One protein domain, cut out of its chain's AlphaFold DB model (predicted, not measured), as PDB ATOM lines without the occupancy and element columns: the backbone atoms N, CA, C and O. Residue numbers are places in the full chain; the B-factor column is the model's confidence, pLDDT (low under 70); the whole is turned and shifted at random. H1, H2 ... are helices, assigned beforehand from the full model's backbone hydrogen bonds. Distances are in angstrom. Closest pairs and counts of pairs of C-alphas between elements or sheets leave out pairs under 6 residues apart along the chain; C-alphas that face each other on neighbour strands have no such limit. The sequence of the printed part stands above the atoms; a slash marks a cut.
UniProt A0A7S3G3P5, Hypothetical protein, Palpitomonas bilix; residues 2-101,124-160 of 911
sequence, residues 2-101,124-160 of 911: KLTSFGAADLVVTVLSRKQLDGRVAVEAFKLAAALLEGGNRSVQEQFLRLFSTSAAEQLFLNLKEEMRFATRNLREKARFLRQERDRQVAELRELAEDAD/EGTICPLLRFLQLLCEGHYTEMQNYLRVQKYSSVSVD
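This is residues 2 to 101 and 124 to 160 of the 911 residues of the protein "Hypothetical protein" of Palpitomonas bilix (UniProt A0A7S3G3P5). A compact head of helices has one very long helix arm sticking out of it. In the head H3 lies side by side with H2, its hairpin partner, and with H6, H4 packs aslant on H2 with H7 on the side of H4 away from H2, and the early part of H5 passes the end of H2 at Leu 16; residues 73 to 101, of which 73 to 98 belong to H5, stick out and make the length. The printed part has 137 residues with seven named helices, H1 to H7 in order, and no named strand: an all helix domain. With its arm it is loose, with a radius of gyration of the C-alphas of 20.4 A and spans of 72 by 32 by 28 A.

Find C-alpha 2 at (315.851, -127.693, 6.518), where H1, residues 2 to 5, begins. Next come H2, residues 8 to 16, and H3, residues 23 to 37, 20.9 A long. H4, residues 42 to 52, measures 15.1 A. Look for C-alpha 57 at (308.142, -148.475, 1.766); from there H5, residues 57 to 98, runs 60.5 A to C-alpha 98 at (312.730, -165.207, 59.732). After the cut, H6 holds residues 127 to 138 over 17.0 A, and H7 residues 143 to 150.

Start at the helical hairpin of H2 and H3, which touch at a shallow tilt of 29 degrees, opposite ways; their closest C-alphas, Val 12 and Ala 29, are 5.7 A apart. H3 also touches H6 at a shallow tilt of 25 degrees, the same way, closest at C-alphas 34 and 133, 5.1 A. H2 touches H4 at a steep tilt of 39 degrees, closest at C-alphas 9 and 48, 6.6 A. H4 and H7 only just touch, with 3 pairs of C-alphas within 8 A, closest at Leu 49 and Met 145, 6.5 A. H5 touches H2 with residues 57 to 63 alone, closest at C-alphas 60 and 16, 5.9 A. Further along, Ala 71 and Ile 127 are the closest C-alphas of H5 and H6, 6.6 A apart; these helices only just touch, with 3 pairs within 8 A. H1 is close to H4 but not clearly touching, with C-alphas 4 and 44 at 6.9 A. Every O i to N i+4 pair is within hydrogen-bond range in H2, H3 and H4, against 36 of 38 in H5, 7 of 8 in H6 and 3 of 4 in H7; H1 is too short for one.

The farthest C-alphas, Asp 101 and Tyr 154, are 73.6 A apart. Without residues 73 to 101 the body spans 31 by 29 by 23 A. Residues 102 to 123 are not printed, and C-alphas 101 and 124 stand 43.7 A apart across that cut. Of the links printed whole, none is long. Low confidence, pLDDT under 70, falls on residues 56, 74 to 101 and 124 to 125.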
ATOM      1  N   LYS A   2     314.552-127.815   7.230       74.31
ATOM      2  CA  LYS A   2     315.851-127.693   6.518       74.31
ATOM      3  C   LYS A   2     316.548-129.039   6.282       74.31
ATOM      4  O   LYS A   2     317.046-129.291   5.196       74.31
ATOM      5  N   LEU A   3     316.578-129.915   7.287       80.00
ATOM      6  CA  LEU A   3     317.161-131.256   7.140       80.00
ATOM      7  C   LEU A   3     316.357-132.124   6.167       80.00
ATOM      8  O   LEU A   3     316.924-132.876   5.381       80.00
ATOM      9  N   THR A   4     315.036-131.971   6.173       74.50
ATOM     10  CA  THR A   4     314.136-132.684   5.271       74.50
ATOM     11  C   THR A   4     314.367-132.285   3.812       74.50
ATOM     12  O   THR A   4     314.451-133.164   2.963       74.50
ATOM     13  N   SER A   5     314.628-131.001   3.520       75.88
ATOM     14  CA  SER A   5     315.024-130.562   2.167       75.88
ATOM     15  C   SER A   5     316.369-131.124   1.690       75.88
ATOM     16  O   SER A   5     316.623-131.133   0.491       75.88
ATOM     17  N   PHE A   6     317.216-131.621   2.598       85.31
ATOM     18  CA  PHE A   6     318.453-132.337   2.261       85.31
ATOM     19  C   PHE A   6     318.264-133.862   2.146       85.31
ATOM     20  O   PHE A   6     319.247-134.586   2.026       85.31
ATOM     21  N   GLY A   7     317.025-134.367   2.193       85.81
ATOM     22  CA  GLY A   7     316.725-135.795   2.043       85.81
ATOM     23  C   GLY A   7     316.764-136.603   3.344       85.81
ATOM     24  O   GLY A   7     316.815-137.828   3.299       85.81
ATOM     25  N   ALA A   8     316.716-135.964   4.520       88.56
ATOM     26  CA  ALA A   8     316.755-136.689   5.795       88.56
ATOM     27  C   ALA A   8     315.582-137.677   5.980       88.56
ATOM     28  O   ALA A   8     315.783-138.758   6.528       88.56
ATOM     29  N   ALA A   9     314.376-137.344   5.500       87.44
ATOM     30  CA  ALA A   9     313.228-138.259   5.554       87.44
ATOM     31  C   ALA A   9     313.422-139.488   4.647       87.44
ATOM     32  O   ALA A   9     313.101-140.605   5.044       87.44
ATOM     33  N   ASP A  10     314.016-139.295   3.467       88.44
ATOM     34  CA  ASP A  10     314.334-140.377   2.528       88.44
ATOM     35  C   ASP A  10     315.382-141.339   3.107       88.44
ATOM     36  O   ASP A  10     315.230-142.562   3.042       88.44
ATOM     37  N   LEU A  11     316.398-140.795   3.789       89.81
ATOM     38  CA  LEU A  11     317.381-141.589   4.524       89.81
ATOM     39  C   LEU A  11     316.715-142.465   5.594       89.81
ATOM     40  O   LEU A  11     317.012-143.656   5.671       89.81
ATOM     41  N   VAL A  12     315.811-141.897   6.399       90.12
ATOM     42  CA  VAL A  12     315.081-142.634   7.445       90.12
ATOM     43  C   VAL A  12     314.293-143.794   6.836       90.12
ATOM     44  O   VAL A  12     314.461-144.936   7.267       90.12
ATOM     45  N   VAL A  13     313.482-143.531   5.806       88.75
ATOM     46  CA  VAL A  13     312.670-144.567   5.145       88.75
ATOM     47  C   VAL A  13     313.566-145.647   4.539       88.75
ATOM     48  O   VAL A  13     313.327-146.836   4.751       88.75
ATOM     49  N   THR A  14     314.643-145.261   3.857       88.31
ATOM     50  CA  THR A  14     315.582-146.197   3.224       88.31
ATOM     51  C   THR A  14     316.299-147.086   4.241       88.31
ATOM     52  O   THR A  14     316.481-148.281   4.002       88.31
ATOM     53  N   VAL A  15     316.712-146.529   5.384       89.12
ATOM     54  CA  VAL A  15     317.369-147.289   6.460       89.12
ATOM     55  C   VAL A  15     316.390-148.277   7.086       89.12
ATOM     56  O   VAL A  15     316.714-149.460   7.193       89.12
ATOM     57  N   LEU A  16     315.185-147.825   7.436       87.44
ATOM     58  CA  LEU A  16     314.175-148.655   8.095       87.44
ATOM     59  C   LEU A  16     313.572-149.736   7.171       87.44
ATOM     60  O   LEU A  16     313.083-150.756   7.653       87.44
ATOM     61  N   SER A  17     313.661-149.562   5.849       87.94
ATOM     62  CA  SER A  17     313.194-150.542   4.851       87.94
ATOM     63  C   SER A  17     314.159-151.721   4.632       87.94
ATOM     64  O   SER A  17     313.853-152.648   3.881       87.94
ATOM     65  N   ARG A  18     315.346-151.729   5.256       86.62
ATOM     66  CA  ARG A  18     316.315-152.832   5.106       86.62
ATOM     67  C   ARG A  18     315.834-154.091   5.834       86.62
ATOM     68  O   ARG A  18     315.458-154.029   6.995       86.62
ATOM     69  N   LYS A  19     315.908-155.259   5.178       76.12
ATOM     70  CA  LYS A  19     315.475-156.561   5.742       76.12
ATOM     71  C   LYS A  19     316.274-157.033   6.965       76.12
ATOM     72  O   LYS A  19     315.767-157.809   7.760       76.12
ATOM     73  N   GLN A  20     317.528-156.609   7.091       71.38
ATOM     74  CA  GLN A  20     318.378-156.888   8.251       71.38
ATOM     75  C   GLN A  20     318.894-155.559   8.786       71.38
ATOM     76  O   GLN A  20     319.837-154.983   8.240       71.38
ATOM     77  N   LEU A  21     318.234-155.058   9.823       72.25
ATOM     78  CA  LEU A  21     318.575-153.806  10.479       72.25
ATOM     79  C   LEU A  21     319.055-154.107  11.901       72.25
ATOM     80  O   LEU A  21     318.391-154.829  12.639       72.25
ATOM     81  N   ASP A  22     320.215-153.567  12.282       79.00
ATOM     82  CA  ASP A  22     320.656-153.596  13.681       79.00
ATOM     83  C   ASP A  22     319.687-152.741  14.512       79.00
ATOM     84  O   ASP A  22     319.426-151.585  14.164       79.00
ATOM     85  N   GLY A  23     319.172-153.291  15.615       73.81
ATOM     86  CA  GLY A  23     318.239-152.606  16.510       73.81
ATOM     87  C   GLY A  23     318.764-151.255  17.003       73.81
ATOM     88  O   GLY A  23     317.992-150.311  17.139       73.81
ATOM     89  N   ARG A  24     320.085-151.093  17.165       81.62
ATOM     90  CA  ARG A  24     320.677-149.793  17.539       81.62
ATOM     91  C   ARG A  24     320.568-148.751  16.428       81.62
ATOM     92  O   ARG A  24     320.273-147.592  16.697       81.62
ATOM     93  N   VAL A  25     320.768-149.167  15.178       85.81
ATOM     94  CA  VAL A  25     320.606-148.288  14.008       85.81
ATOM     95  C   VAL A  25     319.133-147.929  13.822       85.81
ATOM     96  O   VAL A  25     318.818-146.785  13.506       85.81
ATOM     97  N   ALA A  26     318.231-148.881  14.074       83.56
ATOM     98  CA  ALA A  26     316.793-148.654  14.048       83.56
ATOM     99  C   ALA A  26     316.352-147.606  15.085       83.56
ATOM    100  O   ALA A  26     315.633-146.674  14.736       83.56
ATOM    101  N   VAL A  27     316.828-147.711  16.333       85.75
ATOM    102  CA  VAL A  27     316.536-146.739  17.402       85.75
ATOM    103  C   VAL A  27     316.955-145.325  16.997       85.75
ATOM    104  O   VAL A  27     316.154-144.398  17.097       85.75
ATOM    105  N   GLU A  28     318.180-145.145  16.501       89.56
ATOM    106  CA  GLU A  28     318.665-143.819  16.099       89.56
ATOM    107  C   GLU A  28     317.940-143.284  14.854       89.56
ATOM    108  O   GLU A  28     317.666-142.086  14.764       89.56
ATOM    109  N   ALA A  29     317.539-144.161  13.926       90.44
ATOM    110  CA  ALA A  29     316.705-143.779  12.788       90.44
ATOM    111  C   ALA A  29     315.311-143.298  13.232       90.44
ATOM    112  O   ALA A  29     314.846-142.266  12.750       90.44
ATOM    113  N   PHE A  30     314.663-143.986  14.180       90.50
ATOM    114  CA  PHE A  30     313.382-143.547  14.741       90.50
ATOM    115  C   PHE A  30     313.506-142.247  15.539       90.50
ATOM    116  O   PHE A  30     312.646-141.382  15.411       90.50
ATOM    117  N   LYS A  31     314.583-142.059  16.311       89.81
ATOM    118  CA  LYS A  31     314.841-140.792  17.016       89.81
ATOM    119  C   LYS A  31     315.028-139.629  16.046       89.81
ATOM    120  O   LYS A  31     314.468-138.559  16.268       89.81
ATOM    121  N   LEU A  32     315.764-139.842  14.950       91.81
ATOM    122  CA  LEU A  32     315.886-138.847  13.886       91.81
ATOM    123  C   LEU A  32     314.517-138.543  13.263       91.81
ATOM    124  O   LEU A  32     314.187-137.378  13.067       91.81
ATOM    125  N   ALA A  33     313.710-139.569  12.990       90.44
ATOM    126  CA  ALA A  33     312.364-139.402  12.449       90.44
ATOM    127  C   ALA A  33     311.459-138.593  13.392       90.44
ATOM    128  O   ALA A  33     310.799-137.653  12.955       90.44
ATOM    129  N   ALA A  34     311.486-138.909  14.689       89.94
ATOM    130  CA  ALA A  34     310.745-138.190  15.716       89.94
ATOM    131  C   ALA A  34     311.176-136.717  15.801       89.94
ATOM    132  O   ALA A  34     310.329-135.832  15.768       89.94
ATOM    133  N   ALA A  35     312.482-136.433  15.795       90.31
ATOM    134  CA  ALA A  35     312.996-135.061  15.805       90.31
ATOM    135  C   ALA A  35     312.631-134.258  14.539       90.31
ATOM    136  O   ALA A  35     312.554-133.032  14.574       90.31
ATOM    137  N   LEU A  36     312.417-134.926  13.398       89.94
ATOM    138  CA  LEU A  36     311.957-134.270  12.169       89.94
ATOM    139  C   LEU A  36     310.467-133.904  12.214       89.94
ATOM    140  O   LEU A  36     310.073-132.953  11.536       89.94
ATOM    141  N   LEU A  37     309.667-134.670  12.959       88.81
ATOM    142  CA  LEU A  37     308.210-134.547  13.044       88.81
ATOM    143  C   LEU A  37     307.726-133.764  14.272       88.81
ATOM    144  O   LEU A  37     306.560-133.387  14.307       88.81
ATOM    145  N   GLU A  38     308.605-133.515  15.245       86.56
ATOM    146  CA  GLU A  38     308.287-132.848  16.510       86.56
ATOM    147  C   GLU A  38     307.517-131.529  16.307       86.56
ATOM    148  O   GLU A  38     307.940-130.653  15.543       86.56
ATOM    149  N   GLY A  39     306.382-131.400  17.005       79.12
ATOM    150  CA  GLY A  39     305.489-130.243  16.922       79.12
ATOM    151  C   GLY A  39     304.499-130.298  15.754       79.12
ATOM    152  O   GLY A  39     304.101-129.240  15.267       79.12
ATOM    153  N   GLY A  40     304.139-131.492  15.269       78.62
ATOM    154  CA  GLY A  40     303.140-131.672  14.209       78.62
ATOM    155  C   GLY A  40     303.516-131.031  12.869       78.62
ATOM    156  O   GLY A  40     302.686-130.382  12.229       78.62
ATOM    157  N   ASN A  41     304.774-131.149  12.425       84.56
ATOM    158  CA  ASN A  41     305.216-130.477  11.196       84.56
ATOM    159  C   ASN A  41     304.567-131.079   9.931       84.56
ATOM    160  O   ASN A  41     305.056-132.063   9.363       84.56
ATOM    161  N   ARG A  42     303.507-130.424   9.435       85.69
ATOM    162  CA  ARG A  42     302.712-130.887   8.288       85.69
ATOM    163  C   ARG A  42     303.526-131.100   7.010       85.69
ATOM    164  O   ARG A  42     303.332-132.095   6.319       85.69
ATOM    165  N   SER A  43     304.488-130.222   6.721       86.06
ATOM    166  CA  SER A  43     305.338-130.344   5.526       86.06
ATOM    167  C   SER A  43     306.194-131.614   5.557       86.06
ATOM    168  O   SER A  43     306.379-132.281   4.537       86.06
ATOM    169  N   VAL A  44     306.708-131.977   6.734       88.81
ATOM    170  CA  VAL A  44     307.490-133.208   6.912       88.81
ATOM    171  C   VAL A  44     306.588-134.441   6.847       88.81
ATOM    172  O   VAL A  44     306.951-135.414   6.185       88.81
ATOM    173  N   GLN A  45     305.403-134.397   7.461       91.56
ATOM    174  CA  GLN A  45     304.414-135.478   7.381       91.56
ATOM    175  C   GLN A  45     303.997-135.773   5.930       91.56
ATOM    176  O   GLN A  45     303.946-136.934   5.522       91.56
ATOM    177  N   GLU A  46     303.761-134.741   5.115       90.44
ATOM    178  CA  GLU A  46     303.463-134.888   3.684       90.44
ATOM    179  C   GLU A  46     304.609-135.547   2.910       90.44
ATOM    180  O   GLU A  46     304.369-136.383   2.036       90.44
ATOM    181  N   GLN A  47     305.863-135.214   3.230       89.31
ATOM    182  CA  GLN A  47     307.021-135.868   2.616       89.31
ATOM    183  C   GLN A  47     307.087-137.352   2.979       89.31
ATOM    184  O   GLN A  47     307.290-138.177   2.088       89.31
ATOM    185  N   PHE A  48     306.860-137.708   4.248       91.12
ATOM    186  CA  PHE A  48     306.764-139.112   4.649       91.12
ATOM    187  C   PHE A  48     305.630-139.835   3.915       91.12
ATOM    188  O   PHE A  48     305.867-140.922   3.399       91.12
ATOM    189  N   LEU A  49     304.447-139.225   3.764       89.62
ATOM    190  CA  LEU A  49     303.331-139.842   3.034       89.62
ATOM    191  C   LEU A  49     303.680-140.120   1.563       89.62
ATOM    192  O   LEU A  49     303.379-141.193   1.030       89.62
ATOM    193  N   ARG A  50     304.360-139.169   0.908       88.56
ATOM    194  CA  ARG A  50     304.845-139.337  -0.471       88.56
ATOM    195  C   ARG A  50     305.856-140.477  -0.575       88.56
ATOM    196  O   ARG A  50     305.740-141.298  -1.479       88.56
ATOM    197  N   LEU A  51     306.806-140.560   0.358       87.75
ATOM    198  CA  LEU A  51     307.791-141.646   0.408       87.75
ATOM    199  C   LEU A  51     307.129-143.000   0.695       87.75
ATOM    200  O   LEU A  51     307.480-143.998   0.068       87.75
ATOM    201  N   PHE A  52     306.131-143.040   1.578       88.56
ATOM    202  CA  PHE A  52     305.386-144.256   1.898       88.56
ATOM    203  C   PHE A  52     304.571-144.800   0.731       88.56
ATOM    204  O   PHE A  52     304.309-146.000   0.689       88.56
ATOM    205  N   SER A  53     304.198-143.939  -0.216       82.25
ATOM    206  CA  SER A  53     303.486-144.323  -1.438       82.25
ATOM    207  C   SER A  53     304.398-144.973  -2.490       82.25
ATOM    208  O   SER A  53     303.919-145.407  -3.536       82.25
ATOM    209  N   THR A  54     305.711-145.043  -2.244       81.94
ATOM    210  CA  THR A  54     306.668-145.724  -3.126       81.94
ATOM    211  C   THR A  54     306.796-147.210  -2.781       81.94
ATOM    212  O   THR A  54     306.632-147.614  -1.631       81.94
ATOM    213  N   SER A  55     307.179-148.039  -3.758       72.56
ATOM    214  CA  SER A  55     307.383-149.484  -3.550       72.56
ATOM    215  C   SER A  55     308.479-149.811  -2.527       72.56
ATOM    216  O   SER A  55     308.500-150.905  -1.973       72.56
ATOM    217  N   ALA A  56     309.399-148.877  -2.255       67.19
ATOM    218  CA  ALA A  56     310.452-149.061  -1.259       67.19
ATOM    219  C   ALA A  56     309.896-149.149   0.175       67.19
ATOM    220  O   ALA A  56     310.484-149.826   1.015       67.19
ATOM    221  N   ALA A  57     308.749-148.519   0.442       79.06
ATOM    222  CA  ALA A  57     308.142-148.475   1.766       79.06
ATOM    223  C   ALA A  57     307.299-149.715   2.112       79.06
ATOM    224  O   ALA A  57     306.980-149.925   3.277       79.06
ATOM    225  N   GLU A  58     306.967-150.584   1.157       84.25
ATOM    226  CA  GLU A  58     306.238-151.827   1.458       84.25
ATOM    227  C   GLU A  58     307.010-152.701   2.463       84.25
ATOM    228  O   GLU A  58     306.452-153.199   3.444       84.25
ATOM    229  N   GLN A  59     308.333-152.799   2.285       86.69
ATOM    230  CA  GLN A  59     309.199-153.523   3.214       86.69
ATOM    231  C   GLN A  59     309.282-152.840   4.587       86.69
ATOM    232  O   GLN A  59     309.375-153.537   5.595       86.69
ATOM    233  N   LEU A  60     309.198-151.505   4.649       88.56
ATOM    234  CA  LEU A  60     309.131-150.768   5.913       88.56
ATOM    235  C   LEU A  60     307.928-151.220   6.745       88.56
ATOM    236  O   LEU A  60     308.100-151.580   7.905       88.56
ATOM    237  N   PHE A  61     306.723-151.242   6.171       89.88
ATOM    238  CA  PHE A  61     305.513-151.618   6.912       89.88
ATOM    239  C   PHE A  61     305.540-153.077   7.390       89.88
ATOM    240  O   PHE A  61     305.084-153.374   8.498       89.88
ATOM    241  N   LEU A  62     306.128-153.984   6.605       88.62
ATOM    242  CA  LEU A  62     306.374-155.363   7.032       88.62
ATOM    243  C   LEU A  62     307.358-155.429   8.206       88.62
ATOM    244  O   LEU A  62     307.065-156.089   9.204       88.62
ATOM    245  N   ASN A  63     308.474-154.699   8.127       87.81
ATOM    246  CA  ASN A  63     309.459-154.620   9.205       87.81
ATOM    247  C   ASN A  63     308.836-154.047  10.491       87.81
ATOM    248  O   ASN A  63     309.038-154.595  11.573       87.81
ATOM    249  N   LEU A  64     308.025-152.988  10.382       88.88
ATOM    250  CA  LEU A  64     307.307-152.389  11.513       88.88
ATOM    251  C   LEU A  64     306.368-153.402  12.182       88.88
ATOM    252  O   LEU A  64     306.346-153.516  13.407       88.88
ATOM    253  N   LYS A  65     305.616-154.170  11.385       89.19
ATOM    254  CA  LYS A  65     304.730-155.230  11.883       89.19
ATOM    255  C   LYS A  65     305.499-156.330  12.613       89.19
ATOM    256  O   LYS A  65     305.077-156.771  13.684       89.19
ATOM    257  N   GLU A  66     306.602-156.799  12.036       87.25
ATOM    258  CA  GLU A  66     307.441-157.831  12.651       87.25
ATOM    259  C   GLU A  66     308.039-157.350  13.974       87.25
ATOM    260  O   GLU A  66     307.953-158.077  14.968       87.25
ATOM    261  N   GLU A  67     308.538-156.113  14.017       84.56
ATOM    262  CA  GLU A  67     309.106-155.500  15.217       84.56
ATOM    263  C   GLU A  67     308.057-155.356  16.327       84.56
ATOM    264  O   GLU A  67     308.289-155.762  17.467       84.56
ATOM    265  N   MET A  68     306.851-154.883  15.999       85.50
ATOM    266  CA  MET A  68     305.745-154.781  16.957       85.50
ATOM    267  C   MET A  68     305.346-156.148  17.531       85.50
ATOM    268  O   MET A  68     305.162-156.305  18.746       85.50
ATOM    269  N   ARG A  69     305.264-157.183  16.688       86.50
ATOM    270  CA  ARG A  69     304.952-158.554  17.127       86.50
ATOM    271  C   ARG A  69     306.088-159.195  17.917       86.50
ATOM    272  O   ARG A  69     305.830-160.013  18.804       86.50
ATOM    273  N   PHE A  70     307.338-158.876  17.596       81.69
ATOM    274  CA  PHE A  70     308.512-159.314  18.346       81.69
ATOM    275  C   PHE A  70     308.544-158.666  19.732       81.69
ATOM    276  O   PHE A  70     308.593-159.385  20.731       81.69
ATOM    277  N   ALA A  71     308.380-157.343  19.810       76.25
ATOM    278  CA  ALA A  71     308.285-156.602  21.064       76.25
ATOM    279  C   ALA A  71     307.158-157.141  21.959       76.25
ATOM    280  O   ALA A  71     307.375-157.403  23.142       76.25
ATOM    281  N   THR A  72     305.985-157.412  21.382       75.94
ATOM    282  CA  THR A  72     304.837-157.986  22.104       75.94
ATOM    283  C   THR A  72     305.150-159.358  22.718       75.94
ATOM    284  O   THR A  72     304.729-159.650  23.840       75.94
ATOM    285  N   ARG A  73     305.895-160.218  22.007       74.44
ATOM    286  CA  ARG A  73     306.311-161.541  22.510       74.44
ATOM    287  C   ARG A  73     307.380-161.419  23.596       74.44
ATOM    288  O   ARG A  73     307.192-161.953  24.689       74.44
ATOM    289  N   ASN A  74     308.433-160.650  23.332       69.62
ATOM    290  CA  ASN A  74     309.552-160.478  24.255       69.62
ATOM    291  C   ASN A  74     309.136-159.824  25.566       69.62
ATOM    292  O   ASN A  74     309.567-160.262  26.626       69.62
ATOM    293  N   LEU A  75     308.288-158.797  25.527       63.31
ATOM    294  CA  LEU A  75     307.859-158.107  26.744       63.31
ATOM    295  C   LEU A  75     306.989-159.008  27.629       63.31
ATOM    296  O   LEU A  75     307.141-158.984  28.850       63.31
ATOM    297  N   ARG A  76     306.162-159.887  27.047       63.25
ATOM    298  CA  ARG A  76     305.411-160.906  27.805       63.25
ATOM    299  C   ARG A  76     306.314-161.940  28.479       63.25
ATOM    300  O   ARG A  76     305.972-162.450  29.545       63.25
ATOM    301  N   GLU A  77     307.429-162.306  27.859       65.50
ATOM    302  CA  GLU A  77     308.404-163.239  28.437       65.50
ATOM    303  C   GLU A  77     309.281-162.554  29.489       65.50
ATOM    304  O   GLU A  77     309.386-163.045  30.612       65.50
ATOM    305  N   LYS A  78     309.800-161.363  29.178       61.28
ATOM    306  CA  LYS A  78     310.641-160.550  30.062       61.28
ATOM    307  C   LYS A  78     309.899-160.128  31.333       61.28
ATOM    308  O   LYS A  78     310.446-160.265  32.421       61.28
ATOM    309  N   ALA A  79     308.631-159.717  31.230       56.72
ATOM    310  CA  ALA A  79     307.808-159.388  32.398       56.72
ATOM    311  C   ALA A  79     307.513-160.610  33.286       56.72
ATOM    312  O   ALA A  79     307.427-160.473  34.503       56.72
ATOM    313  N   ARG A  80     307.373-161.815  32.711       63.41
ATOM    314  CA  ARG A  80     307.217-163.052  33.498       63.41
ATOM    315  C   ARG A  80     308.508-163.420  34.224       63.41
ATOM    316  O   ARG A  80     308.452-163.731  35.410       63.41
ATOM    317  N   PHE A  81     309.642-163.333  33.530       63.50
ATOM    318  CA  PHE A  81     310.960-163.633  34.084       63.50
ATOM    319  C   PHE A  81     311.323-162.707  35.252       63.50
ATOM    320  O   PHE A  81     311.621-163.179  36.342       63.50
ATOM    321  N   LEU A  82     311.217-161.388  35.062       55.31
ATOM    322  CA  LEU A  82     311.568-160.406  36.097       55.31
ATOM    323  C   LEU A  82     310.704-160.536  37.354       55.31
ATOM    324  O   LEU A  82     311.186-160.303  38.457       55.31
ATOM    325  N   ARG A  83     309.433-160.923  37.203       56.38
ATOM    326  CA  ARG A  83     308.552-161.185  38.348       56.38
ATOM    327  C   ARG A  83     308.950-162.442  39.094       56.38
ATOM    328  O   ARG A  83     308.997-162.397  40.312       56.38
ATOM    329  N   GLN A  84     309.255-163.527  38.382       63.16
ATOM    330  CA  GLN A  84     309.762-164.741  39.023       63.16
ATOM    331  C   GLN A  84     311.044-164.452  39.803       63.16
ATOM    332  O   GLN A  84     311.164-164.893  40.939       63.16
ATOM    333  N   GLU A  85     311.949-163.658  39.232       58.59
ATOM    334  CA  GLU A  85     313.197-163.291  39.897       58.59
ATOM    335  C   GLU A  85     312.962-162.378  41.110       58.59
ATOM    336  O   GLU A  85     313.539-162.592  42.171       58.59
ATOM    337  N   ARG A  86     312.053-161.401  41.002       54.03
ATOM    338  CA  ARG A  86     311.663-160.542  42.128       54.03
ATOM    339  C   ARG A  86     310.990-161.338  43.243       54.03
ATOM    340  O   ARG A  86     311.349-161.178  44.402       54.03
ATOM    341  N   ASP A  87     310.002-162.163  42.912       56.06
ATOM    342  CA  ASP A  87     309.248-162.943  43.896       56.06
ATOM    343  C   ASP A  87     310.171-163.953  44.592       56.06
ATOM    344  O   ASP A  87     310.045-164.167  45.796       56.06
ATOM    345  N   ARG A  88     311.163-164.486  43.866       61.22
ATOM    346  CA  ARG A  88     312.259-165.276  44.428       61.22
ATOM    347  C   ARG A  88     313.120-164.462  45.396       61.22
ATOM    348  O   ARG A  88     313.307-164.902  46.521       61.22
ATOM    349  N   GLN A  89     313.598-163.280  45.006       52.06
ATOM    350  CA  GLN A  89     314.413-162.425  45.882       52.06
ATOM    351  C   GLN A  89     313.653-161.978  47.139       52.06
ATOM    352  O   GLN A  89     314.223-161.927  48.223       52.06
ATOM    353  N   VAL A  90     312.358-161.673  47.020       52.12
ATOM    354  CA  VAL A  90     311.503-161.312  48.163       52.12
ATOM    355  C   VAL A  90     311.262-162.514  49.076       52.12
ATOM    356  O   VAL A  90     311.233-162.344  50.291       52.12
ATOM    357  N   ALA A  91     311.103-163.718  48.520       58.31
ATOM    358  CA  ALA A  91     311.001-164.945  49.305       58.31
ATOM    359  C   ALA A  91     312.314-165.253  50.041       58.31
ATOM    360  O   ALA A  91     312.278-165.453  51.250       58.31
ATOM    361  N   GLU A  92     313.461-165.176  49.356       57.56
ATOM    362  CA  GLU A  92     314.790-165.349  49.962       57.56
ATOM    363  C   GLU A  92     315.015-164.326  51.091       57.56
ATOM    364  O   GLU A  92     315.457-164.688  52.177       57.56
ATOM    365  N   LEU A  93     314.642-163.055  50.890       48.56
ATOM    366  CA  LEU A  93     314.736-162.014  51.923       48.56
ATOM    367  C   LEU A  93     313.787-162.237  53.109       48.56
ATOM    368  O   LEU A  93     314.125-161.839  54.222       48.56
ATOM    369  N   ARG A  94     312.610-162.835  52.891       51.66
ATOM    370  CA  ARG A  94     311.666-163.175  53.968       51.66
ATOM    371  C   ARG A  94     312.153-164.361  54.786       51.66
ATOM    372  O   ARG A  94     312.137-164.267  56.004       51.66
ATOM    373  N   GLU A  95     312.654-165.406  54.134       57.38
ATOM    374  CA  GLU A  95     313.282-166.549  54.812       57.38
ATOM    375  C   GLU A  95     314.507-166.094  55.622       57.38
ATOM    376  O   GLU A  95     314.619-166.395  56.805       57.38
ATOM    377  N   LEU A  96     315.364-165.241  55.046       50.25
ATOM    378  CA  LEU A  96     316.522-164.660  55.741       50.25
ATOM    379  C   LEU A  96     316.151-163.722  56.902       50.25
ATOM    380  O   LEU A  96     316.956-163.535  57.813       50.25
ATOM    381  N   ALA A  97     314.973-163.092  56.864       48.53
ATOM    382  CA  ALA A  97     314.471-162.254  57.953       48.53
ATOM    383  C   ALA A  97     313.829-163.080  59.080       48.53
ATOM    384  O   ALA A  97     313.857-162.645  60.231       48.53
ATOM    385  N   GLU A  98     313.268-164.249  58.759       52.53
ATOM    386  CA  GLU A  98     312.730-165.207  59.732       52.53
ATOM    387  C   GLU A  98     313.843-166.022  60.417       52.53
ATOM    388  O   GLU A  98     313.732-166.299  61.609       52.53
ATOM    389  N   ASP A  99     314.951-166.302  59.719       48.69
ATOM    390  CA  ASP A  99     316.119-167.045  60.231       48.69
ATOM    391  C   ASP A  99     317.161-166.174  60.967       48.69
ATOM    392  O   ASP A  99     318.233-166.653  61.348       48.69
ATOM    393  N   ALA A 100     316.888-164.884  61.183       46.94
ATOM    394  CA  ALA A 100     317.827-163.950  61.804       46.94
ATOM    395  C   ALA A 100     317.886-164.077  63.341       46.94
ATOM    396  O   ALA A 100     317.631-163.110  64.059       46.94
ATOM    397  N   ASP A 101     318.291-165.246  63.836       41.31
ATOM    398  CA  ASP A 101     318.983-165.381  65.119       41.31
ATOM    399  C   ASP A 101     320.485-165.534  64.815       41.31
ATOM    400  O   ASP A 101     320.933-166.490  64.193       41.31
ATOM    401  N   GLU A 124     315.822-148.423  26.074       52.03
ATOM    402  CA  GLU A 124     314.687-148.067  25.234       52.03
ATOM    403  C   GLU A 124     314.757-148.977  24.010       52.03
ATOM    404  O   GLU A 124     315.476-148.711  23.046       52.03
ATOM    405  N   GLY A 125     314.080-150.123  24.089       63.75
ATOM    406  CA  GLY A 125     313.958-151.015  22.954       63.75
ATOM    407  C   GLY A 125     313.388-150.237  21.773       63.75
ATOM    408  O   GLY A 125     312.719-149.216  21.945       63.75
ATOM    409  N   THR A 126     313.596-150.751  20.570       75.62
ATOM    410  CA  THR A 126     313.108-150.195  19.299       75.62
ATOM    411  C   THR A 126     311.633-149.775  19.326       75.62
ATOM    412  O   THR A 126     311.244-148.875  18.588       75.62
ATOM    413  N   ILE A 127     310.817-150.379  20.200       82.06
ATOM    414  CA  ILE A 127     309.376-150.148  20.295       82.06
ATOM    415  C   ILE A 127     308.969-148.743  20.764       82.06
ATOM    416  O   ILE A 127     308.054-148.180  20.175       82.06
ATOM    417  N   CYS A 128     309.609-148.150  21.779       84.00
ATOM    418  CA  CYS A 128     309.188-146.824  22.265       84.00
ATOM    419  C   CYS A 128     309.480-145.726  21.226       84.00
ATOM    420  O   CYS A 128     308.561-144.976  20.897       84.00
ATOM    421  N   PRO A 129     310.688-145.660  20.623       86.19
ATOM    422  CA  PRO A 129     310.958-144.747  19.514       86.19
ATOM    423  C   PRO A 129     310.056-144.993  18.297       86.19
ATOM    424  O   PRO A 129     309.637-144.035  17.653       86.19
ATOM    425  N   LEU A 130     309.720-146.256  17.997       90.00
ATOM    426  CA  LEU A 130     308.783-146.609  16.926       90.00
ATOM    427  C   LEU A 130     307.378-146.061  17.207       90.00
ATOM    428  O   LEU A 130     306.798-145.418  16.338       90.00
ATOM    429  N   LEU A 131     306.830-146.287  18.404       89.88
ATOM    430  CA  LEU A 131     305.504-145.787  18.783       89.88
ATOM    431  C   LEU A 131     305.469-144.256  18.781       89.88
ATOM    432  O   LEU A 131     304.524-143.676  18.254       89.88
ATOM    433  N   ARG A 132     306.534-143.607  19.270       90.94
ATOM    434  CA  ARG A 132     306.679-142.147  19.210       90.94
ATOM    435  C   ARG A 132     306.727-141.635  17.771       90.94
ATOM    436  O   ARG A 132     306.117-140.619  17.465       90.94
ATOM    437  N   PHE A 133     307.415-142.335  16.871       92.44
ATOM    438  CA  PHE A 133     307.406-142.004  15.446       92.44
ATOM    439  C   PHE A 133     305.998-142.110  14.844       92.44
ATOM    440  O   PHE A 133     305.564-141.184  14.163       92.44
ATOM    441  N   LEU A 134     305.264-143.192  15.130       92.88
ATOM    442  CA  LEU A 134     303.887-143.366  14.654       92.88
ATOM    443  C   LEU A 134     302.933-142.298  15.208       92.88
ATOM    444  O   LEU A 134     302.097-141.796  14.463       92.88
ATOM    445  N   GLN A 135     303.084-141.928  16.481       92.44
ATOM    446  CA  GLN A 135     302.341-140.839  17.118       92.44
ATOM    447  C   GLN A 135     302.560-139.515  16.367       92.44
ATOM    448  O   GLN A 135     301.606-138.891  15.913       92.44
ATOM    449  N   LEU A 136     303.821-139.118  16.161       92.19
ATOM    450  CA  LEU A 136     304.183-137.837  15.537       92.19
ATOM    451  C   LEU A 136     303.827-137.748  14.038       92.19
ATOM    452  O   LEU A 136     303.665-136.653  13.496       92.19
ATOM    453  N   LEU A 137     303.681-138.885  13.346       91.62
ATOM    454  CA  LEU A 137     303.156-138.911  11.974       91.62
ATOM    455  C   LEU A 137     301.689-138.462  11.898       91.62
ATOM    456  O   LEU A 137     301.279-137.919  10.872       91.62
ATOM    457  N   CYS A 138     300.922-138.708  12.961       90.19
ATOM    458  CA  CYS A 138     299.490-138.426  13.042       90.19
ATOM    459  C   CYS A 138     299.155-137.170  13.863       90.19
ATOM    460  O   CYS A 138     298.028-136.684  13.759       90.19
ATOM    461  N   GLU A 139     300.124-136.632  14.615       88.44
ATOM    462  CA  GLU A 139     299.999-135.388  15.386       88.44
ATOM    463  C   GLU A 139     299.470-134.242  14.506       88.44
ATOM    464  O   GLU A 139     299.885-134.069  13.356       88.44
ATOM    465  N   GLY A 140     298.524-133.457  15.029       83.50
ATOM    466  CA  GLY A 140     297.842-132.415  14.251       83.50
ATOM    467  C   GLY A 140     296.744-132.946  13.317       83.50
ATOM    468  O   GLY A 140     296.409-132.300  12.322       83.50
ATOM    469  N   HIS A 141     296.183-134.120  13.630       85.31
ATOM    470  CA  HIS A 141     294.973-134.691  13.013       85.31
ATOM    471  C   HIS A 141     295.106-134.896  11.500       85.31
ATOM    472  O   HIS A 141     294.235-134.517  10.710       85.31
ATOM    473  N   TYR A 142     296.222-135.480  11.057       87.31
ATOM    474  CA  TYR A 142     296.447-135.721   9.634       87.31
ATOM    475  C   TYR A 142     295.643-136.916   9.102       87.31
ATOM    476  O   TYR A 142     296.153-138.031   8.988       87.31
ATOM    477  N   THR A 143     294.399-136.657   8.692       87.31
ATOM    478  CA  THR A 143     293.448-137.682   8.226       87.31
ATOM    479  C   THR A 143     293.992-138.575   7.107       87.31
ATOM    480  O   THR A 143     293.778-139.786   7.145       87.31
ATOM    481  N   GLU A 144     294.726-138.030   6.128       88.62
ATOM    482  CA  GLU A 144     295.287-138.854   5.043       88.62
ATOM    483  C   GLU A 144     296.346-139.835   5.557       88.62
ATOM    484  O   GLU A 144     296.306-141.009   5.194       88.62
ATOM    485  N   MET A 145     297.249-139.392   6.440       91.12
ATOM    486  CA  MET A 145     298.258-140.265   7.049       91.12
ATOM    487  C   MET A 145     297.622-141.309   7.966       91.12
ATOM    488  O   MET A 145     297.955-142.488   7.864       91.12
ATOM    489  N   GLN A 146     296.668-140.909   8.808       91.56
ATOM    490  CA  GLN A 146     295.917-141.822   9.676       91.56
ATOM    491  C   GLN A 146     295.235-142.932   8.854       91.56
ATOM    492  O   GLN A 146     295.353-144.117   9.167       91.56
ATOM    493  N   ASN A 147     294.579-142.565   7.747       90.06
ATOM    494  CA  ASN A 147     293.965-143.526   6.832       90.06
ATOM    495  C   ASN A 147     294.996-144.406   6.114       90.06
ATOM    496  O   ASN A 147     294.754-145.602   5.924       90.06
ATOM    497  N   TYR A 148     296.149-143.840   5.754       91.19
ATOM    498  CA  TYR A 148     297.236-144.578   5.119       91.19
ATOM    499  C   TYR A 148     297.859-145.622   6.050       91.19
ATOM    500  O   TYR A 148     298.177-146.716   5.594       91.19
ATOM    501  N   LEU A 149     297.993-145.344   7.354       91.00
ATOM    502  CA  LEU A 149     298.482-146.324   8.337       91.00
ATOM    503  C   LEU A 149     297.558-147.546   8.478       91.00
ATOM    504  O   LEU A 149     298.020-148.621   8.864       91.00
ATOM    505  N   ARG A 150     296.275-147.400   8.138       90.19
ATOM    506  CA  ARG A 150     295.298-148.494   8.127       90.19
ATOM    507  C   ARG A 150     295.304-149.266   6.804       90.19
ATOM    508  O   ARG A 150     295.310-150.493   6.815       90.19
ATOM    509  N   VAL A 151     295.269-148.566   5.664       89.19
ATOM    510  CA  VAL A 151     295.158-149.188   4.329       89.19
ATOM    511  C   VAL A 151     296.097-148.523   3.318       89.19
ATOM    512  O   VAL A 151     295.882-147.377   2.920       89.19
ATOM    513  N   GLN A 152     297.075-149.277   2.804       90.25
ATOM    514  CA  GLN A 152     298.009-148.810   1.772       90.25
ATOM    515  C   GLN A 152     297.532-149.233   0.375       90.25
ATOM    516  O   GLN A 152     297.940-150.264  -0.157       90.25
ATOM    517  N   LYS A 153     296.660-148.419  -0.238       80.00
ATOM    518  CA  LYS A 153     295.959-148.730  -1.508       80.00
ATOM    519  C   LYS A 153     296.870-149.095  -2.692       80.00
ATOM    520  O   LYS A 153     296.415-149.781  -3.601       80.00
ATOM    521  N   TYR A 154     298.116-148.622  -2.697       77.31
ATOM    522  CA  TYR A 154     299.073-148.811  -3.796       77.31
ATOM    523  C   TYR A 154     300.150-149.872  -3.504       77.31
ATOM    524  O   TYR A 154     301.035-150.080  -4.331       77.31
ATOM    525  N   SER A 155     300.080-150.541  -2.347       80.00
ATOM    526  CA  SER A 155     300.994-151.620  -1.951       80.00
ATOM    527  C   SER A 155     300.417-152.989  -2.320       80.00
ATOM    528  O   SER A 155     299.200-153.178  -2.253       80.00
ATOM    529  N   SER A 156     301.261-153.967  -2.676       81.44
ATOM    530  CA  SER A 156     300.781-155.340  -2.912       81.44
ATOM    531  C   SER A 156     300.391-156.057  -1.618       81.44
ATOM    532  O   SER A 156     299.462-156.867  -1.606       81.44
ATOM    533  N   VAL A 157     301.049-155.707  -0.513       83.50
ATOM    534  CA  VAL A 157     300.731-156.154   0.840       83.50
ATOM    535  C   VAL A 157     300.370-154.939   1.689       83.50
ATOM    536  O   VAL A 157     301.210-154.083   1.965       83.50
ATOM    537  N   SER A 158     299.108-154.868   2.120       87.56
ATOM    538  CA  SER A 158     298.651-153.858   3.079       87.56
ATOM    539  C   SER A 158     298.851-154.365   4.507       87.56
ATOM    540  O   SER A 158     298.475-155.489   4.849       87.56
ATOM    541  N   VAL A 159     299.418-153.518   5.357       88.38
ATOM    542  CA  VAL A 159     299.604-153.740   6.789       88.38
ATOM    543  C   VAL A 159     298.754-152.731   7.555       88.38
ATOM    544  O   VAL A 159     298.981-151.528   7.471       88.38
ATOM    545  N   ASP A 160     297.801-153.230   8.339       90.44
ATOM    546  CA  ASP A 160     297.002-152.398   9.236       90.44
ATOM    547  C   ASP A 160     297.773-152.146  10.538       90.44
ATOM    548  O   ASP A 160     297.769-152.965  11.461       90.44
TER     549      ASP A 160